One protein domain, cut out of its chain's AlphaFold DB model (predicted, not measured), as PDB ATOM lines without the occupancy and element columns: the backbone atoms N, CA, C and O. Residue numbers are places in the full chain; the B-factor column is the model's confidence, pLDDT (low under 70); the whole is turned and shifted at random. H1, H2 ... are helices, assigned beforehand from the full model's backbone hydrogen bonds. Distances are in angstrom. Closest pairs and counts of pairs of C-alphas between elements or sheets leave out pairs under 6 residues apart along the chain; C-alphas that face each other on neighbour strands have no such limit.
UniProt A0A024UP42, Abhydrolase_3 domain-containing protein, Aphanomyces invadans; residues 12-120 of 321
ATOM      1  N   THR A  12     189.335 129.105 135.523       68.38
ATOM      2  CA  THR A  12     190.045 127.879 135.916       68.38
ATOM      3  C   THR A  12     191.461 127.812 135.343       68.38
ATOM      4  O   THR A  12     192.412 127.493 136.048       68.38
ATOM      5  N   SER A  13     191.628 128.168 134.070       73.12
ATOM      6  CA  SER A  13     192.922 128.167 133.391       73.12
ATOM      7  C   SER A  13     193.870 129.242 133.943       73.12
ATOM      8  O   SER A  13     195.062 128.980 134.107       73.12
ATOM      9  N   LYS A  14     193.349 130.423 134.310       74.69
ATOM     10  CA  LYS A  14     194.145 131.462 134.989       74.69
ATOM     11  C   LYS A  14     194.568 131.029 136.396       74.69
ATOM     12  O   LYS A  14     195.716 131.250 136.764       74.69
ATOM     13  N   ALA A  15     193.680 130.385 137.156       78.50
ATOM     14  CA  ALA A  15     193.987 129.885 138.496       78.50
ATOM     15  C   ALA A  15     195.103 128.825 138.481       78.50
ATOM     16  O   ALA A  15     196.050 128.924 139.258       78.50
ATOM     17  N   ILE A  16     195.053 127.871 137.542       81.50
ATOM     18  CA  ILE A  16     196.123 126.876 137.345       81.50
ATOM     19  C   ILE A  16     197.465 127.565 137.062       81.50
ATOM     20  O   ILE A  16     198.493 127.180 137.615       81.50
ATOM     21  N   HIS A  17     197.456 128.620 136.244       81.50
ATOM     22  CA  HIS A  17     198.666 129.369 135.895       81.50
ATOM     23  C   HIS A  17     199.257 130.141 137.082       81.50
ATOM     24  O   HIS A  17     200.476 130.183 137.245       81.50
ATOM     25  N   VAL A  18     198.405 130.714 137.942       85.31
ATOM     26  CA  VAL A  18     198.836 131.329 139.210       85.31
ATOM     27  C   VAL A  18     199.509 130.286 140.101       85.31
ATOM     28  O   VAL A  18     200.609 130.528 140.594       85.31
ATOM     29  N   VAL A  19     198.888 129.116 140.279       87.62
ATOM     30  CA  VAL A  19     199.453 128.029 141.098       87.62
ATOM     31  C   VAL A  19     200.809 127.589 140.549       87.62
ATOM     32  O   VAL A  19     201.774 127.523 141.309       87.62
ATOM     33  N   TYR A  20     200.912 127.369 139.234       89.31
ATOM     34  CA  TYR A  20     202.177 127.051 138.568       89.31
ATOM     35  C   TYR A  20     203.267 128.080 138.889       89.31
ATOM     36  O   TYR A  20     204.357 127.710 139.321       89.31
ATOM     37  N   LEU A  21     202.967 129.372 138.733       88.06
ATOM     38  CA  LEU A  21     203.924 130.448 138.981       88.06
ATOM     39  C   LEU A  21     204.397 130.507 140.429       88.06
ATOM     40  O   LEU A  21     205.591 130.671 140.674       88.06
ATOM     41  N   LEU A  22     203.479 130.370 141.383       89.88
ATOM     42  CA  LEU A  22     203.813 130.389 142.804       89.88
ATOM     43  C   LEU A  22     204.683 129.189 143.186       89.88
ATOM     44  O   LEU A  22     205.671 129.353 143.904       89.88
ATOM     45  N   VAL A  23     204.363 128.000 142.666       88.56
ATOM     46  CA  VAL A  23     205.179 126.794 142.858       88.56
ATOM     47  C   VAL A  23     206.563 126.988 142.241       88.56
ATOM     48  O   VAL A  23     207.560 126.797 142.933       88.56
ATOM     49  N   MET A  24     206.650 127.442 140.989       89.00
ATOM     50  CA  MET A  24     207.929 127.670 140.314       89.00
ATOM     51  C   MET A  24     208.784 128.718 141.020       89.00
ATOM     52  O   MET A  24     209.974 128.491 141.217       89.00
ATOM     53  N   LEU A  25     208.203 129.840 141.451       90.25
ATOM     54  CA  LEU A  25     208.926 130.857 142.214       90.25
ATOM     55  C   LEU A  25     209.447 130.301 143.536       90.25
ATOM     56  O   LEU A  25     210.591 130.581 143.892       90.25
ATOM     57  N   ARG A  26     208.648 129.490 144.239       87.62
ATOM     58  CA  ARG A  26     209.074 128.835 145.479       87.62
ATOM     59  C   ARG A  26     210.230 127.869 145.234       87.62
ATOM     60  O   ARG A  26     211.203 127.922 145.978       87.62
ATOM     61  N   VAL A  27     210.148 127.025 144.204       85.62
ATOM     62  CA  VAL A  27     211.208 126.060 143.869       85.62
ATOM     63  C   VAL A  27     212.480 126.786 143.423       85.62
ATOM     64  O   VAL A  27     213.538 126.532 143.981       85.62
ATOM     65  N   VAL A  28     212.388 127.765 142.518       88.50
ATOM     66  CA  VAL A  28     213.543 128.563 142.062       88.50
ATOM     67  C   VAL A  28     214.183 129.332 143.217       88.50
ATOM     68  O   VAL A  28     215.405 129.354 143.343       88.50
ATOM     69  N   GLN A  29     213.378 129.942 144.088       87.31
ATOM     70  CA  GLN A  29     213.883 130.597 145.293       87.31
ATOM     71  C   GLN A  29     214.630 129.619 146.195       87.31
ATOM     72  O   GLN A  29     215.636 130.000 146.787       87.31
ATOM     73  N   LYS A  30     214.129 128.389 146.316       79.81
ATOM     74  CA  LYS A  30     214.765 127.336 147.100       79.81
ATOM     75  C   LYS A  30     216.122 126.971 146.510       79.81
ATOM     76  O   LYS A  30     217.108 127.058 147.214       79.81
ATOM     77  N   THR A  31     216.195 126.720 145.208       82.56
ATOM     78  CA  THR A  31     217.450 126.425 144.495       82.56
ATOM     79  C   THR A  31     218.471 127.563 144.604       82.56
ATOM     80  O   THR A  31     219.669 127.327 144.717       82.56
ATOM     81  N   GLN A  32     218.012 128.820 144.620       81.62
ATOM     82  CA  GLN A  32     218.872 129.992 144.835       81.62
ATOM     83  C   GLN A  32     219.350 130.124 146.289       81.62
ATOM     84  O   GLN A  32     220.467 130.579 146.542       81.62
ATOM     85  N   ARG A  33     218.509 129.749 147.258       74.38
ATOM     86  CA  ARG A  33     218.857 129.724 148.679       74.38
ATOM     87  C   ARG A  33     219.561 128.404 148.972       74.38
ATOM     88  O   ARG A  33     218.909 127.426 149.303       74.38
ATOM     89  N   ARG A  34     220.895 128.402 148.892       60.41
ATOM     90  CA  ARG A  34     221.780 127.288 149.291       60.41
ATOM     91  C   ARG A  34     221.671 126.971 150.798       60.41
ATOM     92  O   ARG A  34     222.624 127.160 151.544       60.41
ATOM     93  N   SER A  35     220.488 126.591 151.272       55.28
ATOM     94  CA  SER A  35     220.234 126.239 152.666       55.28
ATOM     95  C   SER A  35     220.595 124.767 152.865       55.28
ATOM     96  O   SER A  35     220.100 123.939 152.106       55.28
ATOM     97  N   PRO A  36     221.398 124.418 153.881       52.81
ATOM     98  CA  PRO A  36     221.965 123.077 154.054       52.81
ATOM     99  C   PRO A  36     220.976 122.042 154.620       52.81
ATOM    100  O   PRO A  36     221.390 121.054 155.211       52.81
ATOM    101  N   VAL A  37     219.662 122.252 154.490       56.41
ATOM    102  CA  VAL A  37     218.692 121.296 155.044       56.41
ATOM    103  C   VAL A  37     218.664 120.071 154.137       56.41
ATOM    104  O   VAL A  37     218.304 120.193 152.968       56.41
ATOM    105  N   LEU A  38     219.038 118.903 154.666       54.38
ATOM    106  CA  LEU A  38     218.921 117.625 153.965       54.38
ATOM    107  C   LEU A  38     217.450 117.381 153.607       54.38
ATOM    108  O   LEU A  38     216.581 117.251 154.471       54.38
ATOM    109  N   GLU A  39     217.161 117.364 152.310       62.66
ATOM    110  CA  GLU A  39     215.797 117.237 151.801       62.66
ATOM    111  C   GLU A  39     215.444 115.787 151.482       62.66
ATOM    112  O   GLU A  39     216.309 114.956 151.209       62.66
ATOM    113  N   GLY A  40     214.143 115.489 151.483       67.62
ATOM    114  CA  GLY A  40     213.640 114.271 150.864       67.62
ATOM    115  C   GLY A  40     213.934 114.239 149.361       67.62
ATOM    116  O   GLY A  40     214.281 115.248 148.738       67.62
ATOM    117  N   MET A  41     213.767 113.062 148.762       70.69
ATOM    118  CA  MET A  41     214.054 112.823 147.344       70.69
ATOM    119  C   MET A  41     213.251 113.753 146.417       70.69
ATOM    120  O   MET A  41     213.741 114.175 145.373       70.69
ATOM    121  N   GLU A  42     212.043 114.140 146.819       72.56
ATOM    122  CA  GLU A  42     211.198 115.108 146.122       72.56
ATOM    123  C   GLU A  42     211.806 116.516 146.078       72.56
ATOM    124  O   GLU A  42     211.756 117.184 145.043       72.56
ATOM    125  N   GLY A  43     212.412 116.958 147.182       73.44
ATOM    126  CA  GLY A  43     213.094 118.244 147.267       73.44
ATOM    127  C   GLY A  43     214.326 118.269 146.372       73.44
ATOM    128  O   GLY A  43     214.480 119.187 145.565       73.44
ATOM    129  N   PHE A  44     215.120 117.195 146.426       75.25
ATOM    130  CA  PHE A  44     216.261 116.982 145.539       75.25
ATOM    131  C   PHE A  44     215.862 117.052 144.058       75.25
ATOM    132  O   PHE A  44     216.428 117.854 143.319       75.25
ATOM    133  N   ILE A  45     214.847 116.294 143.622       76.88
ATOM    134  CA  ILE A  45     214.412 116.273 142.212       76.88
ATOM    135  C   ILE A  45     213.958 117.663 141.746       76.88
ATOM    136  O   ILE A  45     214.328 118.111 140.660       76.88
ATOM    137  N   LEU A  46     213.167 118.374 142.554       78.38
ATOM    138  CA  LEU A  46     212.676 119.711 142.199       78.38
ATOM    139  C   LEU A  46     213.812 120.741 142.094       78.38
ATOM    140  O   LEU A  46     213.801 121.599 141.202       78.38
ATOM    141  N   GLN A  47     214.801 120.651 142.982       79.62
ATOM    142  CA  GLN A  47     215.990 121.496 142.920       79.62
ATOM    143  C   GLN A  47     216.883 121.137 141.736       79.62
ATOM    144  O   GLN A  47     217.332 122.042 141.044       79.62
ATOM    145  N   MET A  48     217.068 119.850 141.438       80.12
ATOM    146  CA  MET A  48     217.811 119.379 140.267       80.12
ATOM    147  C   MET A  48     217.187 119.917 138.975       80.12
ATOM    148  O   MET A  48     217.883 120.487 138.145       80.12
ATOM    149  N   LEU A  49     215.858 119.859 138.836       82.00
ATOM    150  CA  LEU A  49     215.162 120.391 137.658       82.00
ATOM    151  C   LEU A  49     215.425 121.885 137.440       82.00
ATOM    152  O   LEU A  49     215.707 122.322 136.327       82.00
ATOM    153  N   THR A  50     215.321 122.682 138.499       85.88
ATOM    154  CA  THR A  50     215.512 124.138 138.404       85.88
ATOM    155  C   THR A  50     216.976 124.557 138.390       85.88
ATOM    156  O   THR A  50     217.290 125.604 137.828       85.88
ATOM    157  N   GLY A  51     217.856 123.753 138.978       84.00
ATOM    158  CA  GLY A  51     219.297 123.943 139.003       84.00
ATOM    159  C   GLY A  51     219.930 123.562 137.675       84.00
ATOM    160  O   GLY A  51     220.560 124.403 137.054       84.00
ATOM    161  N   GLU A  52     219.727 122.341 137.190       83.38
ATOM    162  CA  GLU A  52     220.399 121.818 135.993       83.38
ATOM    163  C   GLU A  52     219.759 122.292 134.685       83.38
ATOM    164  O   GLU A  52     220.463 122.567 133.714       83.38
ATOM    165  N   TYR A  53     218.433 122.455 134.662       87.69
ATOM    166  CA  TYR A  53     217.679 122.803 133.450       87.69
ATOM    167  C   TYR A  53     217.139 124.238 133.462       87.69
ATOM    168  O   TYR A  53     216.157 124.550 132.780       87.69
ATOM    169  N   ALA A  54     217.785 125.141 134.209       90.81
ATOM    170  CA  ALA A  54     217.396 126.550 134.308       90.81
ATOM    171  C   ALA A  54     217.231 127.228 132.934       90.81
ATOM    172  O   ALA A  54     216.294 127.999 132.738       90.81
ATOM    173  N   HIS A  55     218.100 126.919 131.965       89.94
ATOM    174  CA  HIS A  55     218.056 127.446 130.595       89.94
ATOM    175  C   HIS A  55     216.848 126.944 129.798       89.94
ATOM    176  O   HIS A  55     216.222 127.731 129.086       89.94
ATOM    177  N   LEU A  56     216.474 125.670 129.944       90.31
ATOM    178  CA  LEU A  56     215.280 125.115 129.293       90.31
ATOM    179  C   LEU A  56     214.005 125.673 129.913       90.31
ATOM    180  O   LEU A  56     213.080 126.056 129.195       90.31
ATOM    181  N   LEU A  57     213.971 125.776 131.243       91.31
ATOM    182  CA  LEU A  57     212.867 126.404 131.957       91.31
ATOM    183  C   LEU A  57     212.741 127.879 131.573       91.31
ATOM    184  O   LEU A  57     211.623 128.340 131.346       91.31
ATOM    185  N   LEU A  58     213.855 128.604 131.442       93.19
ATOM    186  CA  LEU A  58     213.878 129.985 130.963       93.19
ATOM    187  C   LEU A  58     213.291 130.088 129.553       93.19
ATOM    188  O   LEU A  58     212.378 130.884 129.336       93.19
ATOM    189  N   ALA A  59     213.768 129.271 128.611       90.88
ATOM    190  CA  ALA A  59     213.303 129.284 127.225       90.88
ATOM    191  C   ALA A  59     211.809 128.933 127.115       90.88
ATOM    192  O   ALA A  59     211.050 129.643 126.450       90.88
ATOM    193  N   GLY A  60     211.370 127.886 127.818       89.38
ATOM    194  CA  GLY A  60     209.969 127.468 127.857       89.38
ATOM    195  C   GLY A  60     209.053 128.542 128.449       89.38
ATOM    196  O   GLY A  60     208.027 128.879 127.854       89.38
ATOM    197  N   ASN A  61     209.448 129.147 129.574       90.50
ATOM    198  CA  ASN A  61     208.687 130.235 130.191       90.50
ATOM    199  C   ASN A  61     208.690 131.503 129.320       90.50
ATOM    200  O   ASN A  61     207.668 132.181 129.228       90.50
ATOM    201  N   ALA A  62     209.791 131.816 128.631       91.25
ATOM    202  CA  ALA A  62     209.862 132.973 127.740       91.25
ATOM    203  C   ALA A  62     208.912 132.800 126.547       91.25
ATOM    204  O   ALA A  62     208.140 133.708 126.225       91.25
ATOM    205  N   ALA A  63     208.891 131.608 125.940       88.75
ATOM    206  CA  ALA A  63     207.947 131.269 124.878       88.75
ATOM    207  C   ALA A  63     206.486 131.357 125.357       88.75
ATOM    208  O   ALA A  63     205.628 131.876 124.630       88.75
ATOM    209  N   ALA A  64     206.202 130.914 126.587       83.56
ATOM    210  CA  ALA A  64     204.880 131.030 127.196       83.56
ATOM    211  C   ALA A  64     204.457 132.501 127.372       83.56
ATOM    212  O   ALA A  64     203.355 132.872 126.956       83.56
ATOM    213  N   VAL A  65     205.344 133.358 127.892       85.50
ATOM    214  CA  VAL A  65     205.093 134.803 128.053       85.50
ATOM    215  C   VAL A  65     204.862 135.481 126.713       85.50
ATOM    216  O   VAL A  65     203.870 136.186 126.563       85.50
ATOM    217  N   VAL A  66     205.712 135.241 125.714       86.81
ATOM    218  CA  VAL A  66     205.549 135.830 124.372       86.81
ATOM    219  C   VAL A  66     204.220 135.411 123.753       86.81
ATOM    220  O   VAL A  66     203.487 136.244 123.216       86.81
ATOM    221  N   THR A  67     203.874 134.126 123.849       82.56
ATOM    222  CA  THR A  67     202.596 133.607 123.345       82.56
ATOM    223  C   THR A  67     201.422 134.282 124.040       82.56
ATOM    224  O   THR A  67     200.426 134.622 123.397       82.56
ATOM    225  N   TRP A  68     201.532 134.508 125.343       77.88
ATOM    226  CA  TRP A  68     200.478 135.128 126.121       77.88
ATOM    227  C   TRP A  68     200.354 136.636 125.869       77.88
ATOM    228  O   TRP A  68     199.244 137.107 125.622       77.88
ATOM    229  N   LEU A  69     201.461 137.374 125.791       82.44
ATOM    230  CA  LEU A  69     201.475 138.790 125.405       82.44
ATOM    231  C   LEU A  69     200.874 138.997 124.009       82.44
ATOM    232  O   LEU A  69     200.030 139.871 123.836       82.44
ATOM    233  N   ARG A  70     201.202 138.135 123.035       84.50
ATOM    234  CA  ARG A  70     200.584 138.147 121.692       84.50
ATOM    235  C   ARG A  70     199.080 137.867 121.707       84.50
ATOM    236  O   ARG A  70     198.378 138.246 120.773       84.50
ATOM    237  N   ARG A  71     198.576 137.143 122.710       77.25
ATOM    238  CA  ARG A  71     197.131 136.924 122.894       77.25
ATOM    239  C   ARG A  71     196.477 138.137 123.546       77.25
ATOM    240  O   ARG A  71     195.401 138.531 123.108       77.25
ATOM    241  N   LEU A  72     197.115 138.727 124.557       77.00
ATOM    242  CA  LEU A  72     196.637 139.945 125.216       77.00
ATOM    243  C   LEU A  72     196.599 141.131 124.248       77.00
ATOM    244  O   LEU A  72     195.608 141.850 124.235       77.00
ATOM    245  N   SER A  73     197.596 141.276 123.372       80.75
ATOM    246  CA  SER A  73     197.654 142.358 122.378       80.75
ATOM    247  C   SER A  73     196.531 142.313 121.336       80.75
ATOM    248  O   SER A  73     196.323 143.284 120.620       80.75
ATOM    249  N   LYS A  74     195.818 141.184 121.220       81.44
ATOM    250  CA  LYS A  74     194.648 141.023 120.342       81.44
ATOM    251  C   LYS A  74     193.322 141.350 121.039       81.44
ATOM    252  O   LYS A  74     192.283 141.306 120.387       81.44
ATOM    253  N   ARG A  75     193.328 141.613 122.350       77.19
ATOM    254  CA  ARG A  75     192.131 141.980 123.121       77.19
ATOM    255  C   ARG A  75     191.923 143.488 123.106       77.19
ATOM    256  O   ARG A  75     192.886 144.245 123.004       77.19
ATOM    257  N   GLN A  76     190.674 143.925 123.258       72.00
ATOM    258  CA  GLN A  76     190.414 145.345 123.494       72.00
ATOM    259  C   GLN A  76     190.988 145.767 124.861       72.00
ATOM    260  O   GLN A  76     190.918 144.973 125.802       72.00
ATOM    261  N   PRO A  77     191.511 146.999 125.015       67.12
ATOM    262  CA  PRO A  77     192.098 147.468 126.276       67.12
ATOM    263  C   PRO A  77     191.161 147.346 127.488       67.12
ATOM    264  O   PRO A  77     191.608 147.012 128.580       67.12
ATOM    265  N   SER A  78     189.852 147.517 127.282       68.12
ATOM    266  CA  SER A  78     188.800 147.347 128.298       68.12
ATOM    267  C   SER A  78     188.646 145.910 128.821       68.12
ATOM    268  O   SER A  78     187.967 145.689 129.820       68.12
ATOM    269  N   GLN A  79     189.263 144.925 128.163       70.62
ATOM    270  CA  GLN A  79     189.207 143.504 128.521       70.62
ATOM    271  C   GLN A  79     190.466 143.017 129.259       70.62
ATOM    272  O   GLN A  79     190.542 141.840 129.628       70.62
ATOM    273  N   ALA A  80     191.473 143.877 129.443       71.00
ATOM    274  CA  ALA A  80     192.654 143.568 130.240       71.00
ATOM    275  C   ALA A  80     192.345 143.755 131.732       71.00
ATOM    276  O   ALA A  80     191.806 144.779 132.145       71.00
ATOM    277  N   THR A  81     192.683 142.760 132.553       81.94
ATOM    278  CA  THR A  81     192.410 142.783 134.000       81.94
ATOM    279  C   THR A  81     193.686 142.998 134.815       81.94
ATOM    280  O   THR A  81     194.778 142.644 134.372       81.94
ATOM    281  N   TRP A  82     193.562 143.485 136.055       82.06
ATOM    282  CA  TRP A  82     194.682 143.525 137.014       82.06
ATOM    283  C   TRP A  82     195.312 142.149 137.253       82.06
ATOM    284  O   TRP A  82     196.516 142.049 137.475       82.06
ATOM    285  N   LEU A  83     194.521 141.077 137.141       82.56
ATOM    286  CA  LEU A  83     195.028 139.708 137.183       82.56
ATOM    287  C   LEU A  83     195.944 139.401 135.991       82.56
ATOM    288  O   LEU A  83     196.959 138.735 136.167       82.56
ATOM    289  N   ASP A  84     195.618 139.895 134.791       79.88
ATOM    290  CA  ASP A  84     196.498 139.753 133.627       79.88
ATOM    291  C   ASP A  84     197.800 140.542 133.840       79.88
ATOM    292  O   ASP A  84     198.876 140.014 133.584       79.88
ATOM    293  N   ALA A  85     197.745 141.756 134.395       81.75
ATOM    294  CA  ALA A  85     198.956 142.505 134.741       81.75
ATOM    295  C   ALA A  85     199.817 141.763 135.784       81.75
ATOM    296  O   ALA A  85     201.009 141.549 135.568       81.75
ATOM    297  N   GLY A  86     199.207 141.289 136.875       85.00
ATOM    298  CA  GLY A  86     199.905 140.566 137.943       85.00
ATOM    299  C   GLY A  86     200.547 139.260 137.470       85.00
ATOM    300  O   GLY A  86     201.686 138.958 137.834       85.00
ATOM    301  N   LEU A  87     199.865 138.505 136.608       83.38
ATOM    302  CA  LEU A  87     200.411 137.292 136.001       83.38
ATOM    303  C   LEU A  87     201.616 137.598 135.083       83.38
ATOM    304  O   LEU A  87     202.577 136.826 135.099       83.38
ATOM    305  N   VAL A  88     201.608 138.714 134.329       84.00
ATOM    306  CA  VAL A  88     202.750 139.144 133.486       84.00
ATOM    307  C   VAL A  88     203.928 139.504 134.375       84.00
ATOM    308  O   VAL A  88     205.015 138.963 134.186       84.00
ATOM    309  N   SER A  89     203.714 140.355 135.378       87.50
ATOM    310  CA  SER A  89     204.768 140.773 136.308       87.50
ATOM    311  C   SER A  89     205.398 139.583 137.038       87.50
ATOM    312  O   SER A  89     206.620 139.491 137.130       87.50
ATOM    313  N   THR A  90     204.582 138.631 137.496       88.94
ATOM    314  CA  THR A  90     205.054 137.417 138.185       88.94
ATOM    315  C   THR A  90     205.869 136.516 137.252       88.94
ATOM    316  O   THR A  90     206.905 135.988 137.653       88.94
ATOM    317  N   HIS A  91     205.456 136.379 135.987       89.19
ATOM    318  CA  HIS A  91     206.235 135.662 134.974       89.19
ATOM    319  C   HIS A  91     207.574 136.338 134.681       89.19
ATOM    320  O   HIS A  91     208.591 135.657 134.606       89.19
ATOM    321  N   LEU A  92     207.593 137.663 134.525       90.44
ATOM    322  CA  LEU A  92     208.831 138.409 134.291       90.44
ATOM    323  C   LEU A  92     209.801 138.260 135.472       90.44
ATOM    324  O   LEU A  92     210.996 138.065 135.257       90.44
ATOM    325  N   LEU A  93     209.289 138.256 136.708       93.50
ATOM    326  CA  LEU A  93     210.087 137.951 137.896       93.50
ATOM    327  C   LEU A  93     210.671 136.530 137.842       93.50
ATOM    328  O   LEU A  93     211.860 136.347 138.109       93.50
ATOM    329  N   LEU A  94     209.860 135.529 137.482       93.06
ATOM    330  CA  LEU A  94     210.322 134.147 137.315       93.06
ATOM    331  C   LEU A  94     211.406 134.045 136.230       93.06
ATOM    332  O   LEU A  94     212.439 133.422 136.468       93.06
ATOM    333  N   LEU A  95     211.215 134.700 135.079       94.00
ATOM    334  CA  LEU A  95     212.201 134.755 133.997       94.00
ATOM    335  C   LEU A  95     213.514 135.382 134.460       94.00
ATOM    336  O   LEU A  95     214.569 134.818 134.198       94.00
ATOM    337  N   GLY A  96     213.464 136.495 135.197       94.56
ATOM    338  CA  GLY A  96     214.662 137.123 135.758       94.56
ATOM    339  C   GLY A  96     215.430 136.184 136.693       94.56
ATOM    340  O   GLY A  96     216.655 136.088 136.618       94.56
ATOM    341  N   ARG A  97     214.720 135.421 137.534       94.44
ATOM    342  CA  ARG A  97     215.351 134.447 138.439       94.44
ATOM    343  C   ARG A  97     215.930 133.233 137.711       94.44
ATOM    344  O   ARG A  97     217.028 132.799 138.056       94.44
ATOM    345  N   LEU A  98     215.230 132.707 136.707       93.94
ATOM    346  CA  LEU A  98     215.728 131.614 135.865       93.94
ATOM    347  C   LEU A  98     216.927 132.058 135.020       93.94
ATOM    348  O   LEU A  98     217.887 131.305 134.897       93.94
ATOM    349  N   ALA A  99     216.918 133.289 134.501       94.00
ATOM    350  CA  ALA A  99     218.055 133.876 133.799       94.00
ATOM    351  C   ALA A  99     219.270 133.993 134.721       94.00
ATOM    352  O   ALA A  99     220.363 133.588 134.339       94.00
ATOM    353  N   HIS A 100     219.076 134.454 135.958       92.56
ATOM    354  CA  HIS A 100     220.149 134.497 136.948       92.56
ATOM    355  C   HIS A 100     220.742 133.107 137.234       92.56
ATOM    356  O   HIS A 100     221.964 132.962 137.259       92.56
ATOM    357  N   LEU A 101     219.904 132.073 137.397       90.56
ATOM    358  CA  LEU A 101     220.373 130.690 137.563       90.56
ATOM    359  C   LEU A 101     221.128 130.191 136.323       90.56
ATOM    360  O   LEU A 101     222.243 129.695 136.449       90.56
ATOM    361  N   ALA A 102     220.575 130.384 135.124       89.81
ATOM    362  CA  ALA A 102     221.210 129.966 133.876       89.81
ATOM    363  C   ALA A 102     222.572 130.648 133.659       89.81
ATOM    364  O   ALA A 102     223.538 129.991 133.274       89.81
ATOM    365  N   MET A 103     222.680 131.946 133.963       89.12
ATOM    366  CA  MET A 103     223.949 132.681 133.915       89.12
ATOM    367  C   MET A 103     224.935 132.179 134.971       89.12
ATOM    368  O   MET A 103     226.109 132.001 134.669       89.12
ATOM    369  N   THR A 104     224.467 131.894 136.188       87.75
ATOM    370  CA  THR A 104     225.312 131.324 137.250       87.75
ATOM    371  C   THR A 104     225.879 129.965 136.830       87.75
ATOM    372  O   THR A 104     227.069 129.716 137.013       87.75
ATOM    373  N   ASN A 105     225.066 129.116 136.198       86.31
ATOM    374  CA  ASN A 105     225.516 127.832 135.661       86.31
ATOM    375  C   ASN A 105     226.541 128.010 134.538       86.31
ATOM    376  O   ASN A 105     227.575 127.342 134.544       86.31
ATOM    377  N   ALA A 106     226.283 128.917 133.591       82.06
ATOM    378  CA  ALA A 106     227.201 129.200 132.489       82.06
ATOM    379  C   ALA A 106     228.557 129.722 132.992       82.06
ATOM    380  O   ALA A 106     229.603 129.297 132.501       82.06
ATOM    381  N   ASN A 107     228.533 130.559 134.031       85.88
ATOM    382  CA  ASN A 107     229.716 131.179 134.628       85.88
ATOM    383  C   ASN A 107     230.383 130.305 135.706       85.88
ATOM    384  O   ASN A 107     231.380 130.708 136.302       85.88
ATOM    385  N   SER A 108     229.881 129.093 135.967       85.62
ATOM    386  CA  SER A 108     230.505 128.162 136.925       85.62
ATOM    387  C   SER A 108     231.964 127.853 136.569       85.62
ATOM    388  O   SER A 108     232.800 127.696 137.457       85.62
ATOM    389  N   ALA A 109     232.294 127.861 135.273       87.25
ATOM    390  CA  ALA A 109     233.657 127.712 134.778       87.25
ATOM    391  C   ALA A 109     234.624 128.758 135.349       87.25
ATOM    392  O   ALA A 109     235.783 128.432 135.583       87.25
ATOM    393  N   ASP A 110     234.165 129.978 135.631       89.69
ATOM    394  CA  ASP A 110     235.015 131.050 136.158       89.69
ATOM    395  C   ASP A 110     235.446 130.787 137.600       89.69
ATOM    396  O   ASP A 110     236.520 131.215 138.021       89.69
ATOM    397  N   ALA A 111     234.630 130.065 138.374       89.12
ATOM    398  CA  ALA A 111     235.032 129.601 139.698       89.12
ATOM    399  C   ALA A 111     236.171 128.575 139.589       89.12
ATOM    400  O   ALA A 111     237.172 128.700 140.290       89.12
ATOM    401  N   PHE A 112     236.064 127.625 138.654       89.06
ATOM    402  CA  PHE A 112     237.126 126.650 138.399       89.06
ATOM    403  C   PHE A 112     238.397 127.305 137.852       89.06
ATOM    404  O   PHE A 112     239.485 127.007 138.336       89.06
ATOM    405  N   ARG A 113     238.283 128.229 136.888       93.50
ATOM    406  CA  ARG A 113     239.428 128.973 136.338       93.50
ATOM    407  C   ARG A 113     240.189 129.693 137.445       93.50
ATOM    408  O   ARG A 113     241.393 129.496 137.564       93.50
ATOM    409  N   ARG A 114     239.484 130.463 138.281       92.94
ATOM    410  CA  ARG A 114     240.094 131.185 139.407       92.94
ATOM    411  C   ARG A 114     240.797 130.244 140.375       92.94
ATOM    412  O   ARG A 114     241.982 130.432 140.604       92.94
ATOM    413  N   ALA A 115     240.122 129.190 140.834       90.69
ATOM    414  CA  ALA A 115     240.723 128.226 141.755       90.69
ATOM    415  C   ALA A 115     241.992 127.573 141.170       90.69
ATOM    416  O   ALA A 115     243.010 127.457 141.847       90.69
ATOM    417  N   PHE A 116     241.970 127.184 139.893       92.50
ATOM    418  CA  PHE A 116     243.126 126.555 139.246       92.50
ATOM    419  C   PHE A 116     244.299 127.528 139.068       92.50
ATOM    420  O   PHE A 116     245.450 127.116 139.209       92.50
ATOM    421  N   ILE A 117     244.019 128.801 138.775       94.88
ATOM    422  CA  ILE A 117     245.038 129.854 138.667       94.88
ATOM    423  C   ILE A 117     245.628 130.170 140.046       94.88
ATOM    424  O   ILE A 117     246.848 130.205 140.188       94.88
ATOM    425  N   GLU A 118     244.785 130.368 141.061       96.25
ATOM    426  CA  GLU A 118     245.190 130.710 142.434       96.25
ATOM    427  C   GLU A 118     246.097 129.638 143.053       96.25
ATOM    428  O   GLU A 118     247.059 129.965 143.745       96.25
ATOM    429  N   HIS A 119     245.850 128.364 142.741       93.12
ATOM    430  CA  HIS A 119     246.690 127.246 143.180       93.12
ATOM    431  C   HIS A 119     247.872 126.937 142.245       93.12
ATOM    432  O   HIS A 119     248.563 125.938 142.444       93.12
ATOM    433  N   GLY A 120     248.118 127.757 141.217       92.88
ATOM    434  CA  GLY A 120     249.243 127.583 140.294       92.88
ATOM    435  C   GLY A 120     249.171 126.314 139.437       92.88
ATOM    436  O   GLY A 120     250.187 125.875 138.904       92.88
TER     437      GLY A 120
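AT A GLANCE: This is residues 12 to 120 of the 321 residues of the protein "Abhydrolase_3 domain-containing protein" of Aphanomyces invadans (UniProt A0A024UP42). H1 and H3 pack lengthwise on the longest helix, H4, while H2 stands crosswise near one end and residues 107 to 120, with H5, stick out as an arm that adds to the length. The 109 printed residues hold five named helices, H1 to H5 in chain order, and no named strand: all helix. The whole is loose, radius of gyration of the C-alphas 17.6 A, spanning 64 by 31 by 18 A.

IN THESE COORDINATES: Find C-alpha 82 at (194.682, 143.525, 137.014); from there H4, residues 82 to 106, runs 35.8 A. H1, residues 12 to 32, spans 30.2 A, and H3, residues 54 to 72, 26.3 A. H2 is residues 41 to 52; H5, residues 108 to 118, ends at C-alpha 118, (245.190, 130.710, 142.434).

HOW THE PARTS SIT: Start at the hub, H4. H3 touches it as a helical hairpin, a shallow tilt of 25 degrees, opposite ways; the closest C-alphas, Ala 54 and Ala 102, are 5.1 A apart. H1 touches H4 at 31 degrees, a shallow tilt, the same way, closest at the C-alphas of Leu 25 and Leu 94, 6.1 A. H1 and H3 are apart. With residues 46 to 51 alone, H2 touches H1, about perpendicular at 85 degrees; the C-alphas of Thr 31 and Gln 47 are closest, 5.4 A. H4 and H5 meet only through their link. In each helix every O i to N i+4 pair is within hydrogen-bond range.

THE WHOLE: The farthest C-alphas, Ser 78 and Gly 120, are 64.7 A apart. The printed part has no cut and no long link; pLDDT is under 70 at residues 12, 34 to 40 and 77 to 78.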